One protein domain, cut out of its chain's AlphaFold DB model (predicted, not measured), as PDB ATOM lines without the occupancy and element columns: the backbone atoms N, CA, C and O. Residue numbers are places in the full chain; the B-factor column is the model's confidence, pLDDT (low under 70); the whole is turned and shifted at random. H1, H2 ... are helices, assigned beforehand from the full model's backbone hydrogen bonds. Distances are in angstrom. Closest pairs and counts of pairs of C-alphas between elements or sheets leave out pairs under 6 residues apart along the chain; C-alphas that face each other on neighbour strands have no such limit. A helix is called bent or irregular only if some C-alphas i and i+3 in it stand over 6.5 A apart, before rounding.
ATOM      1  N   GLY A  18       6.373  19.908  -1.553       89.75
ATOM      2  CA  GLY A  18       5.856  19.755  -2.913       89.75
ATOM      3  C   GLY A  18       6.922  20.030  -3.972       89.75
ATOM      4  O   GLY A  18       7.083  19.247  -4.896       89.75
ATOM      5  N   GLU A  19       7.706  21.092  -3.801       92.56
ATOM      6  CA  GLU A  19       8.776  21.435  -4.737       92.56
ATOM      7  C   GLU A  19       9.915  20.411  -4.736       92.56
ATOM      8  O   GLU A  19      10.413  20.049  -5.800       92.56
ATOM      9  N   ALA A  20      10.305  19.904  -3.565       93.81
ATOM     10  CA  ALA A  20      11.275  18.821  -3.463       93.81
ATOM     11  C   ALA A  20      10.747  17.533  -4.116       93.81
ATOM     12  O   ALA A  20      11.498  16.842  -4.803       93.81
ATOM     13  N   ASP A  21       9.461  17.228  -3.945       93.81
ATOM     14  CA  ASP A  21       8.810  16.064  -4.548       93.81
ATOM     15  C   ASP A  21       8.767  16.151  -6.083       93.81
ATOM     16  O   ASP A  21       9.140  15.198  -6.778       93.81
ATOM     17  N   ASP A  22       8.394  17.317  -6.615       93.25
ATOM     18  CA  ASP A  22       8.369  17.606  -8.052       93.25
ATOM     19  C   ASP A  22       9.784  17.566  -8.649       93.25
ATOM     20  O   ASP A  22      10.014  16.930  -9.682       93.25
ATOM     21  N   PHE A  23      10.756  18.185  -7.967       94.88
ATOM     22  CA  PHE A  23      12.160  18.154  -8.374       94.88
ATOM     23  C   PHE A  23      12.694  16.724  -8.408       94.88
ATOM     24  O   PHE A  23      13.314  16.329  -9.391       94.88
ATOM     25  N   THR A  24      12.420  15.921  -7.376       95.12
ATOM     26  CA  THR A  24      12.869  14.523  -7.330       95.12
ATOM     27  C   THR A  24      12.212  13.699  -8.430       95.12
ATOM     28  O   THR A  24      12.861  12.874  -9.067       95.12
ATOM     29  N   THR A  25      10.929  13.931  -8.699       93.56
ATOM     30  CA  THR A  25      10.215  13.257  -9.788       93.56
ATOM     31  C   THR A  25      10.871  13.550 -11.138       93.56
ATOM     32  O   THR A  25      11.121  12.627 -11.915       93.56
ATOM     33  N   THR A  33      19.532  15.410 -21.346       87.25
ATOM     34  CA  THR A  33      20.753  15.542 -22.146       87.25
ATOM     35  C   THR A  33      21.830  14.635 -21.553       87.25
ATOM     36  O   THR A  33      21.730  14.232 -20.392       87.25
ATOM     37  N   TRP A  34      22.896  14.358 -22.310       90.19
ATOM     38  CA  TRP A  34      24.011  13.534 -21.826       90.19
ATOM     39  C   TRP A  34      24.578  14.040 -20.486       90.19
ATOM     40  O   TRP A  34      24.818  13.244 -19.586       90.19
ATOM     41  N   LEU A  35      24.709  15.363 -20.315       91.12
ATOM     42  CA  LEU A  35      25.242  15.965 -19.092       91.12
ATOM     43  C   LEU A  35      24.319  15.721 -17.892       91.12
ATOM     44  O   LEU A  35      24.786  15.356 -16.818       91.12
ATOM     45  N   ILE A  36      23.007  15.902 -18.069       93.06
ATOM     46  CA  ILE A  36      22.021  15.664 -17.006       93.06
ATOM     47  C   ILE A  36      22.024  14.185 -16.608       93.06
ATOM     48  O   ILE A  36      22.039  13.882 -15.416       93.06
ATOM     49  N   ALA A  37      22.076  13.286 -17.592       90.38
ATOM     50  CA  ALA A  37      22.173  11.852 -17.353       90.38
ATOM     51  C   ALA A  37      23.421  11.512 -16.526       90.38
ATOM     52  O   ALA A  37      23.323  10.821 -15.515       90.38
ATOM     53  N   SER A  38      24.588  12.066 -16.880       91.69
ATOM     54  CA  SER A  38      25.824  11.870 -16.112       91.69
ATOM     55  C   SER A  38      25.714  12.396 -14.679       91.69
ATOM     56  O   SER A  38      26.097  11.697 -13.742       91.69
ATOM     57  N   LEU A  39      25.148  13.591 -14.485       93.69
ATOM     58  CA  LEU A  39      24.979  14.187 -13.156       93.69
ATOM     59  C   LEU A  39      23.996  13.415 -12.266       93.69
ATOM     60  O   LEU A  39      24.069  13.523 -11.044       93.69
ATOM     61  N   LYS A  40      23.092  12.621 -12.841       92.38
ATOM     62  CA  LYS A  40      22.203  11.718 -12.095       92.38
ATOM     63  C   LYS A  40      22.854  10.355 -11.849       92.38
ATOM     64  O   LYS A  40      22.831   9.854 -10.725       92.38
ATOM     65  N   ALA A  41      23.457   9.775 -12.885       90.19
ATOM     66  CA  ALA A  41      23.989   8.418 -12.870       90.19
ATOM     67  C   ALA A  41      25.267   8.280 -12.036       90.19
ATOM     68  O   ALA A  41      25.398   7.306 -11.300       90.19
ATOM     69  N   VAL A  42      26.196   9.241 -12.108       91.56
ATOM     70  CA  VAL A  42      27.471   9.160 -11.373       91.56
ATOM     71  C   VAL A  42      27.248   9.137  -9.857       91.56
ATOM     72  O   VAL A  42      27.766   8.227  -9.208       91.56
ATOM     73  N   PRO A  43      26.438  10.033  -9.259       92.69
ATOM     74  CA  PRO A  43      26.129   9.942  -7.834       92.69
ATOM     75  C   PRO A  43      25.393   8.648  -7.472       92.69
ATOM     76  O   PRO A  43      25.713   8.029  -6.462       92.69
ATOM     77  N   ALA A  44      24.451   8.191  -8.303       90.81
ATOM     78  CA  ALA A  44      23.759   6.925  -8.058       90.81
ATOM     79  C   ALA A  44      24.735   5.734  -8.040       90.81
ATOM     80  O   ALA A  44      24.672   4.896  -7.142       90.81
ATOM     81  N   PHE A  45      25.682   5.690  -8.980       91.69
ATOM     82  CA  PHE A  45      26.743   4.688  -9.002       91.69
ATOM     83  C   PHE A  45      27.622   4.763  -7.751       91.69
ATOM     84  O   PHE A  45      27.833   3.746  -7.096       91.69
ATOM     85  N   LEU A  46      28.096   5.958  -7.381       91.94
ATOM     86  CA  LEU A  46      28.967   6.139  -6.215       91.94
ATOM     87  C   LEU A  46      28.270   5.776  -4.903       91.94
ATOM     88  O   LEU A  46      28.909   5.221  -4.013       91.94
ATOM     89  N   PHE A  47      26.967   6.030  -4.797       91.50
ATOM     90  CA  PHE A  47      26.159   5.595  -3.664       91.50
ATOM     91  C   PHE A  47      26.130   4.072  -3.529       91.50
ATOM     92  O   PHE A  47      26.422   3.538  -2.460       91.50
ATOM     93  N   VAL A  48      25.807   3.371  -4.621       92.38
ATOM     94  CA  VAL A  48      25.749   1.902  -4.638       92.38
ATOM     95  C   VAL A  48      27.131   1.314  -4.374       92.38
ATOM     96  O   VAL A  48      27.263   0.424  -3.538       92.38
ATOM     97  N   TYR A  49      28.165   1.848  -5.027       90.38
ATOM     98  CA  TYR A  49      29.548   1.450  -4.794       90.38
ATOM     99  C   TYR A  49      29.928   1.617  -3.320       90.38
ATOM    100  O   TYR A  49      30.407   0.666  -2.703       90.38
ATOM    101  N   TRP A  50      29.658   2.776  -2.717       91.38
ATOM    102  CA  TRP A  50      29.969   3.021  -1.311       91.38
ATOM    103  C   TRP A  50      29.243   2.053  -0.372       91.38
ATOM    104  O   TRP A  50      29.877   1.444   0.486       91.38
ATOM    105  N   LEU A  51      27.937   1.851  -0.561       92.62
ATOM    106  CA  LEU A  51      27.146   0.956   0.286       92.62
ATOM    107  C   LEU A  51      27.571  -0.508   0.178       92.62
ATOM    108  O   LEU A  51      27.592  -1.215   1.183       92.62
ATOM    109  N   VAL A  52      27.863  -0.982  -1.032       93.25
ATOM    110  CA  VAL A  52      28.091  -2.412  -1.289       93.25
ATOM    111  C   VAL A  52      29.562  -2.794  -1.142       93.25
ATOM    112  O   VAL A  52      29.860  -3.956  -0.889       93.25
ATOM    113  N   THR A  53      30.490  -1.841  -1.259       88.75
ATOM    114  CA  THR A  53      31.932  -2.130  -1.186       88.75
ATOM    115  C   THR A  53      32.609  -1.410  -0.025       88.75
ATOM    116  O   THR A  53      33.212  -2.052   0.833       88.75
ATOM    117  N   TYR A  54      32.460  -0.088   0.065       88.75
ATOM    118  CA  TYR A  54      33.220   0.725   1.013       88.75
ATOM    119  C   TYR A  54      32.748   0.538   2.462       88.75
ATOM    120  O   TYR A  54      33.572   0.418   3.370       88.75
ATOM    121  N   VAL A  55      31.433   0.479   2.697       91.44
ATOM    122  CA  VAL A  55      30.859   0.230   4.030       91.44
ATOM    123  C   VAL A  55      31.260  -1.156   4.552       91.44
ATOM    124  O   VAL A  55      31.831  -1.213   5.640       91.44
ATOM    125  N   PRO A  56      31.073  -2.261   3.804       92.88
ATOM    126  CA  PRO A  56      31.573  -3.578   4.197       92.88
ATOM    127  C   PRO A  56      33.067  -3.604   4.498       92.88
ATOM    128  O   PRO A  56      33.472  -4.165   5.512       92.88
ATOM    129  N   ASN A  57      33.879  -2.941   3.671       89.31
ATOM    130  CA  ASN A  57      35.319  -2.842   3.893       89.31
ATOM    131  C   ASN A  57      35.650  -2.098   5.199       89.31
ATOM    132  O   ASN A  57      36.500  -2.520   5.978       89.31
ATOM    133  N   SER A  58      34.918  -1.022   5.496       87.62
ATOM    134  CA  SER A  58      35.064  -0.279   6.754       87.62
ATOM    135  C   SER A  58      34.642  -1.120   7.963       87.62
ATOM    136  O   SER A  58      35.291  -1.064   9.005       87.62
ATOM    137  N   VAL A  59      33.587  -1.933   7.829       88.50
ATOM    138  CA  VAL A  59      33.154  -2.878   8.870       88.50
ATOM    139  C   VAL A  59      34.215  -3.948   9.106       88.50
ATOM    140  O   VAL A  59      34.536  -4.214  10.260       88.50
ATOM    141  N   PHE A  60      34.799  -4.513   8.046       88.62
ATOM    142  CA  PHE A  60      35.886  -5.488   8.154       88.62
ATOM    143  C   PHE A  60      37.031  -4.951   9.018       88.62
ATOM    144  O   PHE A  60      37.389  -5.567  10.023       88.62
ATOM    145  N   TYR A  61      37.557  -3.767   8.684       84.94
ATOM    146  CA  TYR A  61      38.630  -3.141   9.458       84.94
ATOM    147  C   TYR A  61      38.182  -2.727  10.860       84.94
ATOM    148  O   TYR A  61      38.934  -2.879  11.817       84.94
ATOM    149  N   GLY A  62      36.946  -2.244  11.011       84.94
ATOM    150  CA  GLY A  62      36.361  -1.933  12.314       84.94
ATOM    151  C   GLY A  62      36.412  -3.127  13.266       84.94
ATOM    152  O   GLY A  62      36.899  -3.014  14.387       84.94
ATOM    153  N   VAL A  63      35.957  -4.282  12.787       82.50
ATOM    154  CA  VAL A  63      35.826  -5.524  13.556       82.50
ATOM    155  C   VAL A  63      37.181  -6.175  13.859       82.50
ATOM    156  O   VAL A  63      37.366  -6.712  14.951       82.50
ATOM    157  N   THR A  64      38.118  -6.130  12.911       82.69
ATOM    158  CA  THR A  64      39.419  -6.814  13.019       82.69
ATOM    159  C   THR A  64      40.499  -5.957  13.680       82.69
ATOM    160  O   THR A  64      41.298  -6.480  14.451       82.69
ATOM    161  N   LEU A  65      40.518  -4.642  13.427       76.81
ATOM    162  CA  LEU A  65      41.607  -3.753  13.855       76.81
ATOM    163  C   LEU A  65      41.210  -2.779  14.969       76.81
ATOM    164  O   LEU A  65      42.012  -2.513  15.861       76.81
ATOM    165  N   TYR A  66      39.999  -2.217  14.918       71.00
ATOM    166  CA  TYR A  66      39.659  -1.033  15.721       71.00
ATOM    167  C   TYR A  66      38.838  -1.310  16.985       71.00
ATOM    168  O   TYR A  66      38.700  -0.405  17.808       71.00
ATOM    169  N   ILE A  67      38.311  -2.525  17.181       67.25
ATOM    170  CA  ILE A  67      37.620  -2.899  18.423       67.25
ATOM    171  C   ILE A  67      38.575  -3.713  19.316       67.25
ATOM    172  O   ILE A  67      38.696  -4.929  19.136       67.25
ATOM    173  N   PRO A  68      39.235  -3.078  20.308       59.38
ATOM    174  CA  PRO A  68      40.330  -3.690  21.067       59.38
ATOM    175  C   PRO A  68      39.925  -4.900  21.922       59.38
ATOM    176  O   PRO A  68      40.793  -5.665  22.319       59.38
ATOM    177  N   PHE A  69      38.633  -5.095  22.204       65.19
ATOM    178  CA  PHE A  69      38.131  -6.222  23.004       65.19
ATOM    179  C   PHE A  69      37.532  -7.366  22.174       65.19
ATOM    180  O   PHE A  69      37.307  -8.440  22.724       65.19
ATOM    181  N   LEU A  70      37.243  -7.145  20.885       65.25
ATOM    182  CA  LEU A  70      36.690  -8.183  20.012       65.25
ATOM    183  C   LEU A  70      37.773  -8.835  19.158       65.25
ATOM    184  O   LEU A  70      37.704 -10.050  19.022       65.25
ATOM    185  N   GLN A  71      38.730  -8.046  18.623       68.38
ATOM    186  CA  GLN A  71      39.867  -8.472  17.776       68.38
ATOM    187  C   GLN A  71      39.619  -9.807  17.066       68.38
ATOM    188  O   GLN A  71      40.351 -10.784  17.233       68.38
ATOM    189  N   PHE A  72      38.498  -9.870  16.346       78.06
ATOM    190  CA  PHE A  72      38.044 -11.127  15.784       78.06
ATOM    191  C   PHE A  72      39.015 -11.570  14.692       78.06
ATOM    192  O   PHE A  72      39.672 -10.740  14.058       78.06
ATOM    193  N   SER A  73      39.086 -12.881  14.449       85.25
ATOM    194  CA  SER A  73      39.885 -13.404  13.343       85.25
ATOM    195  C   SER A  73      39.443 -12.783  12.015       85.25
ATOM    196  O   SER A  73      38.281 -12.395  11.840       85.25
ATOM    197  N   GLU A  74      40.365 -12.722  11.055       86.00
ATOM    198  CA  GLU A  74      40.079 -12.227   9.703       86.00
ATOM    199  C   GLU A  74      38.890 -12.963   9.065       86.00
ATOM    200  O   GLU A  74      38.077 -12.352   8.379       86.00
ATOM    201  N   GLU A  75      38.729 -14.253   9.365       88.62
ATOM    202  CA  GLU A  75      37.609 -15.084   8.910       88.62
ATOM    203  C   GLU A  75      36.258 -14.568   9.423       88.62
ATOM    204  O   GLU A  75      35.310 -14.403   8.653       88.62
ATOM    205  N   VAL A  76      36.166 -14.258  10.721       87.94
ATOM    206  CA  VAL A  76      34.947 -13.707  11.329       87.94
ATOM    207  C   VAL A  76      34.673 -12.302  10.792       87.94
ATOM    208  O   VAL A  76      33.535 -11.993  10.432       87.94
ATOM    209  N   GLY A  77      35.713 -11.471  10.668       87.25
ATOM    210  CA  GLY A  77      35.611 -10.152  10.044       87.25
ATOM    211  C   GLY A  77      35.075 -10.228   8.613       87.25
ATOM    212  O   GLY A  77      34.172  -9.473   8.246       87.25
ATOM    213  N   PHE A  78      35.574 -11.177   7.818       89.88
ATOM    214  CA  PHE A  78      35.145 -11.404   6.440       89.88
ATOM    215  C   PHE A  78      33.679 -11.845   6.360       89.88
ATOM    216  O   PHE A  78      32.929 -11.312   5.539       89.88
ATOM    217  N   ILE A  79      33.238 -12.768   7.222       92.88
ATOM    218  CA  ILE A  79      31.837 -13.216   7.274       92.88
ATOM    219  C   ILE A  79      30.905 -12.040   7.592       92.88
ATOM    220  O   ILE A  79      29.904 -11.842   6.897       92.88
ATOM    221  N   ILE A  80      31.243 -11.228   8.599       91.12
ATOM    222  CA  ILE A  80      30.435 -10.066   8.995       91.12
ATOM    223  C   ILE A  80      30.378  -9.036   7.862       91.12
ATOM    224  O   ILE A  80      29.292  -8.584   7.499       91.12
ATOM    225  N   ALA A  81      31.524  -8.693   7.268       92.19
ATOM    226  CA  ALA A  81      31.592  -7.732   6.172       92.19
ATOM    227  C   ALA A  81      30.757  -8.181   4.963       92.19
ATOM    228  O   ALA A  81      29.970  -7.395   4.433       92.19
ATOM    229  N   ASN A  82      30.846  -9.455   4.569       92.62
ATOM    230  CA  ASN A  82      30.015 -10.002   3.495       92.62
ATOM    231  C   ASN A  82      28.525  -9.968   3.847       92.62
ATOM    232  O   ASN A  82      27.711  -9.597   3.003       92.62
ATOM    233  N   GLY A  83      28.156 -10.303   5.086       93.81
ATOM    234  CA  GLY A  83      26.776 -10.187   5.560       93.81
ATOM    235  C   GLY A  83      26.226  -8.765   5.403       93.81
ATOM    236  O   GLY A  83      25.120  -8.575   4.885       93.81
ATOM    237  N   VAL A  84      27.020  -7.754   5.771       94.31
ATOM    238  CA  VAL A  84      26.674  -6.336   5.578       94.31
ATOM    239  C   VAL A  84      26.563  -5.986   4.091       94.31
ATOM    240  O   VAL A  84      25.592  -5.340   3.697       94.31
ATOM    241  N   ALA A  85      27.494  -6.447   3.250       93.06
ATOM    242  CA  ALA A  85      27.471  -6.199   1.806       93.06
ATOM    243  C   ALA A  85      26.180  -6.721   1.154       93.06
ATOM    244  O   ALA A  85      25.485  -5.976   0.459       93.06
ATOM    245  N   TRP A  86      25.819  -7.978   1.432       93.00
ATOM    246  CA  TRP A  86      24.601  -8.600   0.910       93.00
ATOM    247  C   TRP A  86      23.333  -7.923   1.427       93.00
ATOM    248  O   TRP A  86      22.406  -7.684   0.651       93.00
ATOM    249  N   THR A  87      23.303  -7.547   2.705       95.56
ATOM    250  CA  THR A  87      22.169  -6.812   3.287       95.56
ATOM    251  C   THR A  87      21.982  -5.460   2.600       95.56
ATOM    252  O   THR A  87      20.873  -5.124   2.183       95.56
ATOM    253  N   ASN A  88      23.069  -4.709   2.403       95.06
ATOM    254  CA  ASN A  88      23.027  -3.423   1.713       95.06
ATOM    255  C   ASN A  88      22.558  -3.576   0.263       95.06
ATOM    256  O   ASN A  88      21.717  -2.800  -0.189       95.06
ATOM    257  N   LEU A  89      23.037  -4.599  -0.452       93.69
ATOM    258  CA  LEU A  89      22.597  -4.874  -1.819       93.69
ATOM    259  C   LEU A  89      21.088  -5.158  -1.887       93.69
ATOM    260  O   LEU A  89      20.403  -4.599  -2.743       93.69
ATOM    261  N   ILE A  90      20.551  -5.969  -0.969       96.00
ATOM    262  CA  ILE A  90      19.108  -6.250  -0.894       96.00
ATOM    263  C   ILE A  90      18.315  -4.955  -0.680       96.00
ATOM    264  O   ILE A  90      17.330  -4.711  -1.380       96.00
ATOM    265  N   LEU A  91      18.755  -4.096   0.244       93.50
ATOM    266  CA  LEU A  91      18.098  -2.815   0.514       93.50
ATOM    267  C   LEU A  91      18.128  -1.879  -0.703       93.50
ATOM    268  O   LEU A  91      17.118  -1.242  -1.006       93.50
ATOM    269  N   VAL A  92      19.247  -1.835  -1.435       93.50
ATOM    270  CA  VAL A  92      19.369  -1.072  -2.687       93.50
ATOM    271  C   VAL A  92      18.385  -1.586  -3.739       93.50
ATOM    272  O   VAL A  92      17.705  -0.786  -4.380       93.50
ATOM    273  N   VAL A  93      18.259  -2.906  -3.893       94.19
ATOM    274  CA  VAL A  93      17.313  -3.518  -4.837       94.19
ATOM    275  C   VAL A  93      15.868  -3.180  -4.465       94.19
ATOM    276  O   VAL A  93      15.101  -2.745  -5.324       94.19
ATOM    277  N   ILE A  94      15.495  -3.308  -3.188       94.75
ATOM    278  CA  ILE A  94      14.159  -2.931  -2.698       94.75
ATOM    279  C   ILE A  94      13.884  -1.452  -2.983       94.75
ATOM    280  O   ILE A  94      12.824  -1.115  -3.515       94.75
ATOM    281  N   LEU A  95      14.835  -0.566  -2.678       93.19
ATOM    282  CA  LEU A  95      14.695   0.862  -2.943       93.19
ATOM    283  C   LEU A  95      14.518   1.140  -4.439       93.19
ATOM    284  O   LEU A  95      13.641   1.918  -4.808       93.19
ATOM    285  N   ALA A  96      15.288   0.478  -5.306       92.56
ATOM    286  CA  ALA A  96      15.150   0.612  -6.753       92.56
ATOM    287  C   ALA A  96      13.746   0.204  -7.230       92.56
ATOM    288  O   ALA A  96      13.123   0.938  -8.001       92.56
ATOM    289  N   TYR A  97      13.198  -0.906  -6.722       95.50
ATOM    290  CA  TYR A  97      11.819  -1.310  -7.014       95.50
ATOM    291  C   TYR A  97      10.796  -0.284  -6.525       95.50
ATOM    292  O   TYR A  97       9.872   0.054  -7.264       95.50
ATOM    293  N   LEU A  98      10.959   0.243  -5.309       92.94
ATOM    294  CA  LEU A  98      10.068   1.265  -4.752       92.94
ATOM    295  C   LEU A  98      10.114   2.570  -5.552       92.94
ATOM    296  O   LEU A  98       9.067   3.167  -5.807       92.94
ATOM    297  N   ILE A  99      11.303   2.986  -5.995       93.00
ATOM    298  CA  ILE A  99      11.492   4.142  -6.877       93.00
ATOM    299  C   ILE A  99      10.735   3.916  -8.183       93.00
ATOM    300  O   ILE A  99       9.903   4.750  -8.542       93.00
ATOM    301  N   GLN A 100      10.939   2.782  -8.857       92.56
ATOM    302  CA  GLN A 100      10.229   2.483 -10.105       92.56
ATOM    303  C   GLN A 100       8.711   2.427  -9.900       92.56
ATOM    304  O   GLN A 100       7.948   3.005 -10.674       92.56
ATOM    305  N   ALA A 101       8.262   1.807  -8.808       91.44
ATOM    306  CA  ALA A 101       6.856   1.744  -8.434       91.44
ATOM    307  C   ALA A 101       6.255   3.124  -8.116       91.44
ATOM    308  O   ALA A 101       5.046   3.301  -8.251       91.44
ATOM    309  N   SER A 102       7.064   4.105  -7.708       89.62
ATOM    310  CA  SER A 102       6.605   5.467  -7.405       89.62
ATOM    311  C   SER A 102       6.297   6.311  -8.647       89.62
ATOM    312  O   SER A 102       5.695   7.383  -8.524       89.62
ATOM    313  N   ARG A 103       6.679   5.849  -9.847       90.19
ATOM    314  CA  ARG A 103       6.498   6.591 -11.099       90.19
ATOM    315  C   ARG A 103       5.018   6.889 -11.353       90.19
ATOM    316  O   ARG A 103       4.191   5.985 -11.432       90.19
ATOM    317  N   GLY A 104       4.684   8.174 -11.475       84.00
ATOM    318  CA  GLY A 104       3.311   8.639 -11.707       84.00
ATOM    319  C   GLY A 104       2.361   8.473 -10.513       84.00
ATOM    320  O   GLY A 104       1.178   8.781 -10.640       84.00
ATOM    321  N   ARG A 105       2.843   8.009  -9.350       87.12
ATOM    322  CA  ARG A 105       2.017   7.835  -8.150       87.12
ATOM    323  C   ARG A 105       2.113   9.040  -7.221       87.12
ATOM    324  O   ARG A 105       3.197   9.559  -6.943       87.12
ATOM    325  N   GLN A 106       0.961   9.447  -6.699       85.44
ATOM    326  CA  GLN A 106       0.815  10.545  -5.745       85.44
ATOM    327  C   GLN A 106       0.377  10.012  -4.377       85.44
ATOM    328  O   GLN A 106      -0.252   8.959  -4.282       85.44
ATOM    329  N   GLY A 107       0.715  10.736  -3.312       86.44
ATOM    330  CA  GLY A 107       0.373  10.379  -1.934       86.44
ATOM    331  C   GLY A 107       1.585  10.402  -0.995       86.44
ATOM    332  O   GLY A 107       2.728  10.416  -1.460       86.44
ATOM    333  N   PRO A 108       1.354  10.404   0.329       86.50
ATOM    334  CA  PRO A 108       2.399  10.641   1.325       86.50
ATOM    335  C   PRO A 108       3.493   9.565   1.323       86.50
ATOM    336  O   PRO A 108       4.665   9.905   1.427       86.50
ATOM    337  N   GLY A 109       3.146   8.286   1.127       90.31
ATOM    338  CA  GLY A 109       4.137   7.202   1.067       90.31
ATOM    339  C   GLY A 109       5.080   7.313  -0.138       90.31
ATOM    340  O   GLY A 109       6.291   7.180   0.002       90.31
ATOM    341  N   TRP A 110       4.542   7.639  -1.317       92.81
ATOM    342  CA  TRP A 110       5.345   7.842  -2.529       92.81
ATOM    343  C   TRP A 110       6.203   9.105  -2.446       92.81
ATOM    344  O   TRP A 110       7.357   9.090  -2.863       92.81
ATOM    345  N   THR A 111       5.655  10.162  -1.838       90.81
ATOM    346  CA  THR A 111       6.395  11.394  -1.534       90.81
ATOM    347  C   THR A 111       7.576  11.088  -0.615       90.81
ATOM    348  O   THR A 111       8.691  11.519  -0.878       90.81
ATOM    349  N   LEU A 112       7.371  10.277   0.428       93.44
ATOM    350  CA  LEU A 112       8.436   9.891   1.353       93.44
ATOM    351  C   LEU A 112       9.568   9.130   0.649       93.44
ATOM    352  O   LEU A 112      10.732   9.443   0.881       93.44
ATOM    353  N   ILE A 113       9.244   8.182  -0.240       93.56
ATOM    354  CA  ILE A 113      10.245   7.451  -1.041       93.56
ATOM    355  C   ILE A 113      11.085   8.426  -1.875       93.56
ATOM    356  O   ILE A 113      12.311   8.313  -1.919       93.56
ATOM    357  N   ARG A 114      10.446   9.415  -2.509       94.12
ATOM    358  CA  ARG A 114      11.142  10.427  -3.309       94.12
ATOM    359  C   ARG A 114      12.001  11.344  -2.444       94.12
ATOM    360  O   ARG A 114      13.185  11.485  -2.723       94.12
ATOM    361  N   LEU A 115      11.478  11.872  -1.340       94.62
ATOM    362  CA  LEU A 115      12.265  12.691  -0.411       94.62
ATOM    363  C   LEU A 115      13.464  11.928   0.164       94.62
ATOM    364  O   LEU A 115      14.555  12.486   0.260       94.62
ATOM    365  N   PHE A 116      13.293  10.647   0.495       94.38
ATOM    366  CA  PHE A 116      14.395   9.790   0.921       94.38
ATOM    367  C   PHE A 116      15.434   9.623  -0.195       94.38
ATOM    368  O   PHE A 116      16.632   9.753   0.045       94.38
ATOM    369  N   THR A 117      14.993   9.405  -1.432       94.31
ATOM    370  CA  THR A 117      15.886   9.296  -2.597       94.31
ATOM    371  C   THR A 117      16.662  10.595  -2.834       94.31
ATOM    372  O   THR A 117      17.873  10.559  -3.043       94.31
ATOM    373  N   LEU A 118      15.995  11.747  -2.724       95.44
ATOM    374  CA  LEU A 118      16.630  13.059  -2.811       95.44
ATOM    375  C   LEU A 118      17.657  13.266  -1.700       95.44
ATOM    376  O   LEU A 118      18.757  13.731  -1.976       95.44
ATOM    377  N   ALA A 119      17.335  12.895  -0.460       94.81
ATOM    378  CA  ALA A 119      18.267  13.002   0.658       94.81
ATOM    379  C   ALA A 119      19.535  12.164   0.427       94.81
ATOM    380  O   ALA A 119      20.637  12.663   0.643       94.81
ATOM    381  N   ASN A 120      19.400  10.933  -0.085       93.12
ATOM    382  CA  ASN A 120      20.550  10.101  -0.454       93.12
ATOM    383  C   ASN A 120      21.371  10.741  -1.578       93.12
ATOM    384  O   ASN A 120      22.593  10.818  -1.488       93.12
ATOM    385  N   TYR A 121      20.707  11.258  -2.613       95.44
ATOM    386  CA  TYR A 121      21.380  11.949  -3.709       95.44
ATOM    387  C   TYR A 121      22.161  13.185  -3.226       95.44
ATOM    388  O   TYR A 121      23.320  13.373  -3.594       95.44
ATOM    389  N   LEU A 122      21.559  13.999  -2.351       95.94
ATOM    390  CA  LEU A 122      22.204  15.166  -1.746       95.94
ATOM    391  C   LEU A 122      23.374  14.771  -0.844       95.94
ATOM    392  O   LEU A 122      24.421  15.408  -0.916       95.94
ATOM    393  N   LEU A 123      23.231  13.712  -0.041       94.56
ATOM    394  CA  LEU A 123      24.318  13.171   0.777       94.56
ATOM    395  C   LEU A 123      25.504  12.766  -0.099       94.56
ATOM    396  O   LEU A 123      26.647  13.084   0.219       94.56
ATOM    397  N   VAL A 124      25.245  12.113  -1.230       95.62
ATOM    398  CA  VAL A 124      26.315  11.686  -2.132       95.62
ATOM    399  C   VAL A 124      27.012  12.885  -2.760       95.62
ATOM    400  O   VAL A 124      28.239  12.971  -2.742       95.62
ATOM    401  N   MET A 125      26.231  13.827  -3.282       96.25
ATOM    402  CA  MET A 125      26.754  15.019  -3.944       96.25
ATOM    403  C   MET A 125      27.542  15.911  -2.986       96.25
ATOM    404  O   MET A 125      28.644  16.338  -3.311       96.25
ATOM    405  N   LEU A 126      27.001  16.195  -1.805       95.44
ATOM    406  CA  LEU A 126      27.552  17.212  -0.909       95.44
ATOM    407  C   LEU A 126      28.545  16.665   0.111       95.44
ATOM    408  O   LEU A 126      29.358  17.436   0.609       95.44
ATOM    409  N   LEU A 127      28.483  15.373   0.436       93.69
ATOM    410  CA  LEU A 127      29.319  14.783   1.483       93.69
ATOM    411  C   LEU A 127      30.202  13.670   0.929       93.69
ATOM    412  O   LEU A 127      31.418  13.746   1.055       93.69
ATOM    413  N   LEU A 128      29.611  12.666   0.279       94.44
ATOM    414  CA  LEU A 128      30.341  11.463  -0.125       94.44
ATOM    415  C   LEU A 128      31.405  11.740  -1.192       94.44
ATOM    416  O   LEU A 128      32.548  11.321  -1.043       94.44
ATOM    417  N   ILE A 129      31.040  12.443  -2.267       95.31
ATOM    418  CA  ILE A 129      31.963  12.772  -3.357       95.31
ATOM    419  C   ILE A 129      33.130  13.637  -2.839       95.31
ATOM    420  O   ILE A 129      34.281  13.255  -3.060       95.31
ATOM    421  N   PRO A 130      32.888  14.744  -2.103       95.75
ATOM    422  CA  PRO A 130      33.961  15.511  -1.473       95.75
ATOM    423  C   PRO A 130      34.829  14.684  -0.527       95.75
ATOM    424  O   PRO A 130      36.052  14.800  -0.564       95.75
ATOM    425  N   TYR A 131      34.211  13.819   0.282       92.94
ATOM    426  CA  TYR A 131      34.922  12.931   1.196       92.94
ATOM    427  C   TYR A 131      35.837  11.952   0.455       92.94
ATOM    428  O   TYR A 131      36.991  11.793   0.839       92.94
ATOM    429  N   PHE A 132      35.368  11.328  -0.627       92.31
ATOM    430  CA  PHE A 132      36.198  10.420  -1.414       92.31
ATOM    431  C   PHE A 132      37.383  11.128  -2.054       92.31
ATOM    432  O   PHE A 132      38.487  10.595  -2.026       92.31
ATOM    433  N   VAL A 133      37.187  12.333  -2.589       94.81
ATOM    434  CA  VAL A 133      38.297  13.110  -3.151       94.81
ATOM    435  C   VAL A 133      39.299  13.498  -2.064       94.81
ATOM    436  O   VAL A 133      40.501  13.331  -2.261       94.81
ATOM    437  N   PHE A 134      38.817  13.950  -0.904       95.69
ATOM    438  CA  PHE A 134      39.654  14.208   0.266       95.69
ATOM    439  C   PHE A 134      40.457  12.959   0.664       95.69
ATOM    440  O   PHE A 134      41.665  13.047   0.872       95.69
ATOM    441  N   ASN A 135      39.814  11.790   0.701       92.75
ATOM    442  CA  ASN A 135      40.452  10.546   1.112       92.75
ATOM    443  C   ASN A 135      41.493  10.037   0.103       92.75
ATOM    444  O   ASN A 135      42.602   9.681   0.491       92.75
ATOM    445  N   VAL A 136      41.189  10.097  -1.195       92.06
ATOM    446  CA  VAL A 136      42.134   9.746  -2.271       92.06
ATOM    447  C   VAL A 136      43.354  10.672  -2.281       92.06
ATOM    448  O   VAL A 136      44.453  10.244  -2.621       92.06
ATOM    449  N   ALA A 137      43.188  11.927  -1.865       94.25
ATOM    450  CA  ALA A 137      44.278  12.890  -1.734       94.25
ATOM    451  C   ALA A 137      45.131  12.710  -0.458       94.25
ATOM    452  O   ALA A 137      45.959  13.572  -0.157       94.25
ATOM    453  N   GLY A 138      44.938  11.618   0.290       92.06
ATOM    454  CA  GLY A 138      45.673  11.309   1.519       92.06
ATOM    455  C   GLY A 138      45.069  11.924   2.782       92.06
ATOM    456  O   GLY A 138      45.723  11.967   3.815       92.06
ATOM    457  N   GLY A 139      43.842  12.439   2.709       93.56
ATOM    458  CA  GLY A 139      43.107  12.892   3.878       93.56
ATOM    459  C   GLY A 139      42.478  11.732   4.651       93.56
ATOM    460  O   GLY A 139      41.895  10.815   4.073       93.56
ATOM    461  N   SER A 140      42.513  11.786   5.976       89.69
ATOM    462  CA  SER A 140      41.799  10.836   6.825       89.69
ATOM    463  C   SER A 140      41.236  11.520   8.063       89.69
ATOM    464  O   SER A 140      41.773  12.508   8.559       89.69
ATOM    465  N   PHE A 141      40.121  11.000   8.571       85.75
ATOM    466  CA  PHE A 141      39.619  11.370   9.897       85.75
ATOM    467  C   PHE A 141      40.025  10.353  10.967       85.75
ATOM    468  O   PHE A 141      39.897  10.645  12.155       85.75
ATOM    469  N   ILE A 142      40.497   9.166  10.562       81.56
ATOM    470  CA  ILE A 142      40.903   8.074  11.450       81.56
ATOM    471  C   ILE A 142      42.116   7.347  10.826       81.56
ATOM    472  O   ILE A 142      41.923   6.548   9.908       81.56
ATOM    473  N   PRO A 143      43.356   7.603  11.293       83.38
ATOM    474  CA  PRO A 143      43.748   8.704  12.183       83.38
ATOM    475  C   PRO A 143      43.522  10.077  11.526       83.38
ATOM    476  O   PRO A 143      43.339  10.172  10.315       83.38
ATOM    477  N   LEU A 144      43.483  11.149  12.324       90.81
ATOM    478  CA  LEU A 144      43.239  12.495  11.801       90.81
ATOM    479  C   LEU A 144      44.447  12.991  10.991       90.81
ATOM    480  O   LEU A 144      45.465  13.383  11.557       90.81
ATOM    481  N   GLU A 145      44.294  13.026   9.672       92.75
ATOM    482  CA  GLU A 145      45.295  13.465   8.706       92.75
ATOM    483  C   GLU A 145      44.659  14.488   7.763       92.75
ATOM    484  O   GLU A 145      43.810  14.162   6.932       92.75
ATOM    485  N   LEU A 146      45.069  15.754   7.884       95.00
ATOM    486  CA  LEU A 146      44.498  16.867   7.117       95.00
ATOM    487  C   LEU A 146      45.543  17.554   6.213       95.00
ATOM    488  O   LEU A 146      45.849  18.731   6.429       95.00
ATOM    489  N   PRO A 147      46.112  16.873   5.195       96.12
ATOM    490  CA  PRO A 147      46.980  17.534   4.227       96.12
ATOM    491  C   PRO A 147      46.259  18.708   3.558       96.12
ATOM    492  O   PRO A 147      45.102  18.590   3.147       96.12
ATOM    493  N   LEU A 148      46.953  19.836   3.380       96.31
ATOM    494  CA  LEU A 148      46.361  21.033   2.771       96.31
ATOM    495  C   LEU A 148      45.821  20.758   1.357       96.31
ATOM    496  O   LEU A 148      44.770  21.275   0.988       96.31
ATOM    497  N   ILE A 149      46.511  19.906   0.590       95.81
ATOM    498  CA  ILE A 149      46.074  19.476  -0.746       95.81
ATOM    499  C   ILE A 149      44.749  18.711  -0.659       95.81
ATOM    500  O   ILE A 149      43.831  19.003  -1.421       95.81
ATOM    501  N   ALA A 150      44.614  17.781   0.292       95.69
ATOM    502  CA  ALA A 150      43.392  17.005   0.480       95.69
ATOM    503  C   ALA A 150      42.204  17.890   0.875       95.69
ATOM    504  O   ALA A 150      41.120  17.757   0.305       95.69
ATOM    505  N   LEU A 151      42.418  18.835   1.796       94.75
ATOM    506  CA  LEU A 151      41.407  19.825   2.172       94.75
ATOM    507  C   LEU A 151      40.997  20.697   0.981       94.75
ATOM    508  O   LEU A 151      39.806  20.867   0.726       94.75
ATOM    509  N   GLY A 152      41.976  21.218   0.235       95.81
ATOM    510  CA  GLY A 152      41.732  22.039  -0.947       95.81
ATOM    511  C   GLY A 152      40.903  21.298  -1.994       95.81
ATOM    512  O   GLY A 152      39.879  21.812  -2.440       95.81
ATOM    513  N   LEU A 153      41.288  20.063  -2.326       95.81
ATOM    514  CA  LEU A 153      40.561  19.232  -3.283       95.81
ATOM    515  C   LEU A 153      39.151  18.888  -2.789       95.81
ATOM    516  O   LEU A 153      38.197  19.060  -3.542       95.81
ATOM    517  N   GLY A 154      38.989  18.495  -1.522       94.00
ATOM    518  CA  GLY A 154      37.675  18.215  -0.939       94.00
ATOM    519  C   GLY A 154      36.730  19.421  -1.005       94.00
ATOM    520  O   GLY A 154      35.591  19.294  -1.458       94.00
ATOM    521  N   VAL A 155      37.208  20.613  -0.633       94.69
ATOM    522  CA  VAL A 155      36.421  21.860  -0.692       94.69
ATOM    523  C   VAL A 155      36.087  22.248  -2.134       94.69
ATOM    524  O   VAL A 155      34.942  22.595  -2.425       94.69
ATOM    525  N   MET A 156      37.051  22.157  -3.057       95.88
ATOM    526  CA  MET A 156      36.815  22.426  -4.480       95.88
ATOM    527  C   MET A 156      35.753  21.490  -5.054       95.88
ATOM    528  O   MET A 156      34.835  21.936  -5.745       95.88
ATOM    529  N   THR A 157      35.837  20.200  -4.733       96.12
ATOM    530  CA  THR A 157      34.852  19.210  -5.158       96.12
ATOM    531  C   THR A 157      33.476  19.491  -4.557       96.12
ATOM    532  O   THR A 157      32.494  19.425  -5.294       96.12
ATOM    533  N   ALA A 158      33.380  19.878  -3.280       94.88
ATOM    534  CA  ALA A 158      32.112  20.281  -2.663       94.88
ATOM    535  C   ALA A 158      31.478  21.495  -3.365       94.88
ATOM    536  O   ALA A 158      30.272  21.517  -3.615       94.88
ATOM    537  N   GLY A 159      32.286  22.488  -3.750       95.75
ATOM    538  CA  GLY A 159      31.824  23.617  -4.561       95.75
ATOM    539  C   GLY A 159      31.339  23.185  -5.950       95.75
ATOM    540  O   GLY A 159      30.293  23.642  -6.423       95.75
ATOM    541  N   GLY A 160      32.057  22.260  -6.590       96.56
ATOM    542  CA  GLY A 160      31.684  21.687  -7.883       96.56
ATOM    543  C   GLY A 160      30.355  20.929  -7.840       96.56
ATOM    544  O   GLY A 160      29.490  21.152  -8.690       96.56
ATOM    545  N   THR A 161      30.140  20.085  -6.831       96.25
ATOM    546  CA  THR A 161      28.886  19.332  -6.684       96.25
ATOM    547  C   THR A 161      27.716  20.230  -6.289       96.25
ATOM    548  O   THR A 161      26.623  20.064  -6.830       96.25
ATOM    549  N   ALA A 162      27.930  21.244  -5.445       96.50
ATOM    550  CA  ALA A 162      26.918  22.262  -5.160       96.50
ATOM    551  C   ALA A 162      26.508  23.035  -6.429       96.50
ATOM    552  O   ALA A 162      25.321  23.262  -6.673       96.50
ATOM    553  N   THR A 163      27.477  23.375  -7.284       97.38
ATOM    554  CA  THR A 163      27.215  24.023  -8.579       97.38
ATOM    555  C   THR A 163      26.419  23.104  -9.510       97.38
ATOM    556  O   THR A 163      25.467  23.549 -10.152       97.38
ATOM    557  N   ALA A 164      26.743  21.809  -9.545       95.94
ATOM    558  CA  ALA A 164      25.990  20.821 -10.315       95.94
ATOM    559  C   ALA A 164      24.534  20.682  -9.834       95.94
ATOM    560  O   ALA A 164      23.621  20.591 -10.655       95.94
ATOM    561  N   LEU A 165      24.291  20.727  -8.519       96.75
ATOM    562  CA  LEU A 165      22.936  20.737  -7.955       96.75
ATOM    563  C   LEU A 165      22.153  21.985  -8.369       96.75
ATOM    564  O   LEU A 165      21.000  21.877  -8.787       96.75
ATOM    565  N   ALA A 166      22.783  23.161  -8.306       96.75
ATOM    566  CA  ALA A 166      22.170  24.404  -8.761       96.75
ATOM    567  C   ALA A 166      21.822  24.348 -10.258       96.75
ATOM    568  O   ALA A 166      20.732  24.763 -10.654       96.75
ATOM    569  N   TYR A 167      22.708  23.775 -11.080       96.06
ATOM    570  CA  TYR A 167      22.462  23.544 -12.502       96.06
ATOM    571  C   TYR A 167      21.274  22.600 -12.746       96.06
ATOM    572  O   TYR A 167      20.387  22.921 -13.538       96.06
ATOM    573  N   LEU A 168      21.200  21.466 -12.038       95.75
ATOM    574  CA  LEU A 168      20.075  20.532 -12.151       95.75
ATOM    575  C   LEU A 168      18.753  21.184 -11.754       95.75
ATOM    576  O   LEU A 168      17.752  21.029 -12.450       95.75
ATOM    577  N   TYR A 169      18.746  21.945 -10.661       95.62
ATOM    578  CA  TYR A 169      17.555  22.670 -10.238       95.62
ATOM    579  C   TYR A 169      17.158  23.751 -11.256       95.62
ATOM    580  O   TYR A 169      15.977  23.905 -11.569       95.62
ATOM    581  N   TYR A 170      18.123  24.462 -11.843       95.62
ATOM    582  CA  TYR A 170      17.856  25.402 -12.932       95.62
ATOM    583  C   TYR A 170      17.209  24.712 -14.148       95.62
ATOM    584  O   TYR A 170      16.190  25.193 -14.650       95.62
ATOM    585  N   GLU A 171      17.742  23.570 -14.590       94.81
ATOM    586  CA  GLU A 171      17.185  22.806 -15.715       94.81
ATOM    587  C   GLU A 171      15.795  22.232 -15.402       94.81
ATOM    588  O   GLU A 171      14.901  22.305 -16.248       94.81
ATOM    589  N   PHE A 172      15.547  21.785 -14.168       94.06
ATOM    590  CA  PHE A 172      14.202  21.443 -13.697       94.06
ATOM    591  C   PHE A 172      13.227  22.616 -13.859       94.06
ATOM    592  O   PHE A 172      12.166  22.475 -14.469       94.06
ATOM    593  N   ARG A 173      13.589  23.805 -13.361       94.00
ATOM    594  CA  ARG A 173      12.733  25.001 -13.456       94.00
ATOM    595  C   ARG A 173      12.502  25.408 -14.908       94.00
ATOM    596  O   ARG A 173      11.411  25.868 -15.251       94.00
ATOM    597  N   ARG A 174      13.509  25.246 -15.767       91.19
ATOM    598  CA  ARG A 174      13.405  25.491 -17.208       91.19
ATOM    599  C   ARG A 174      12.434  24.514 -17.873       91.19
ATOM    600  O   ARG A 174      11.602  24.961 -18.660       91.19
ATOM    601  N   ALA A 175      12.514  23.224 -17.551       88.94
ATOM    602  CA  ALA A 175      11.610  22.197 -18.063       88.94
ATOM    603  C   ALA A 175      10.163  22.447 -17.610       88.94
ATOM    604  O   ALA A 175       9.277  22.586 -18.449       88.94
ATOM    605  N   ALA A 176       9.947  22.667 -16.310       88.19
ATOM    606  CA  ALA A 176       8.622  22.936 -15.753       88.19
ATOM    607  C   ALA A 176       7.938  24.160 -16.395       88.19
ATOM    608  O   ALA A 176       6.733  24.155 -16.645       88.19
ATOM    609  N   ARG A 177       8.705  25.216 -16.714       87.31
ATOM    610  CA  ARG A 177       8.183  26.389 -17.439       87.31
ATOM    611  C   ARG A 177       7.746  26.051 -18.863       87.31
ATOM    612  O   ARG A 177       6.711  26.550 -19.297       87.31
ATOM    613  N   LYS A 178       8.518  25.233 -19.585       86.69
ATOM    614  CA  LYS A 178       8.164  24.796 -20.945       86.69
ATOM    615  C   LYS A 178       6.877  23.977 -20.941       86.69
ATOM    616  O   LYS A 178       6.000  24.244 -21.756       86.69
ATOM    617  N   ASP A 179       6.733  23.057 -19.993       84.62
ATOM    618  CA  ASP A 179       5.533  22.223 -19.869       84.62
ATOM    619  C   ASP A 179       4.295  23.069 -19.542       84.62
ATOM    620  O   ASP A 179       3.239  22.898 -20.153       84.62
ATOM    621  N   ALA A 180       4.436  24.059 -18.652       83.94
ATOM    622  CA  ALA A 180       3.362  25.001 -18.341       83.94
ATOM    623  C   ALA A 180       2.936  25.836 -19.564       83.94
ATOM    624  O   ALA A 180       1.743  26.047 -19.787       83.94
ATOM    625  N   GLN A 181       3.893  26.292 -20.380       88.06
ATOM    626  CA  GLN A 181       3.609  27.018 -21.623       88.06
ATOM    627  C   GLN A 181       2.919  26.126 -22.663       88.06
ATOM    628  O   GLN A 181       1.957  26.560 -23.295       88.06
ATOM    629  N   ALA A 182       3.373  24.881 -22.820       84.12
ATOM    630  CA  ALA A 182       2.766  23.916 -23.731       84.12
ATOM    631  C   ALA A 182       1.320  23.585 -23.325       84.12
ATOM    632  O   ALA A 182       0.432  23.569 -24.178       84.12
ATOM    633  N   ALA A 183       1.066  23.400 -22.027       80.62
ATOM    634  CA  ALA A 183      -0.276  23.187 -21.498       80.62
ATOM    635  C   ALA A 183      -1.189  24.400 -21.747       80.62
ATOM    636  O   ALA A 183      -2.302  24.234 -22.239       80.62
TER     637      ALA A 183
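What this domain is: This is residues 18 to 25 and 33 to 183 of the 191 residues of an uncharacterized protein of Chloroflexi bacterium (UniProt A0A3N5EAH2). Two long helices, H5 and H3, line opposite sides of an elongated frame; bent helices H4 and H2 cross between them, and H1 packs on H4. Residues 177 to 183 of H5 stick out. The printed part has 159 residues with five named helices, H1 to H5 in order: all helix, loose, radius of gyration of the C-alphas 19.2 A, spans 65 by 39 by 25 A.

How they stand to each other: Start at H5, residues 148 to 183, in a hairpin with H4b, residues 129 to 136; look at their closest C-alphas, Pro 130 and Gly 154, 4.6 A apart. By hydrogen bonds H4, residues 108 to 136, is one helix, but bent: C-alphas 126 and 129 are 6.7 A apart. Its arm H4a, residues 108 to 126, touches H1, residues 18 to 25, closest at C-alphas Thr 24 and Arg 114, 6.0 A. H4a also touches H2a, residues 34 to 52, about perpendicular at 90 degrees, closest at C-alphas Pro 43 and Val 124, 6.0 A. H2, residues 34 to 66, is likewise one helix by hydrogen bonds but bent, C-alphas 52 and 55 being 6.6 A apart. Its arm H2b, residues 55 to 66, forms a hairpin with H3, residues 74 to 101, closest at C-alphas Pro 56 and Ala 81, 4.6 A. Every O i to N i+4 pair is within hydrogen-bond range in H1, H2b, H3, H4a, H4b and H5; H2a has 14 of 15.

Where its parts are: Find C-alpha 148 at (46.361, 21.033, 2.771); H5 runs 52.6 A to C-alpha 183 at (-0.276, 23.187, -21.498). H3 runs 40.3 A.

The domain as a whole: The farthest C-alphas, Phe 69 and Ala 182, are 65.9 A apart. Residues 26 to 32 are cut out; C-alphas 25 and 33 are 16.4 A apart. The link H4 to H5 is long, with 11 residues. Residues 67 to 71 have pLDDT under 70.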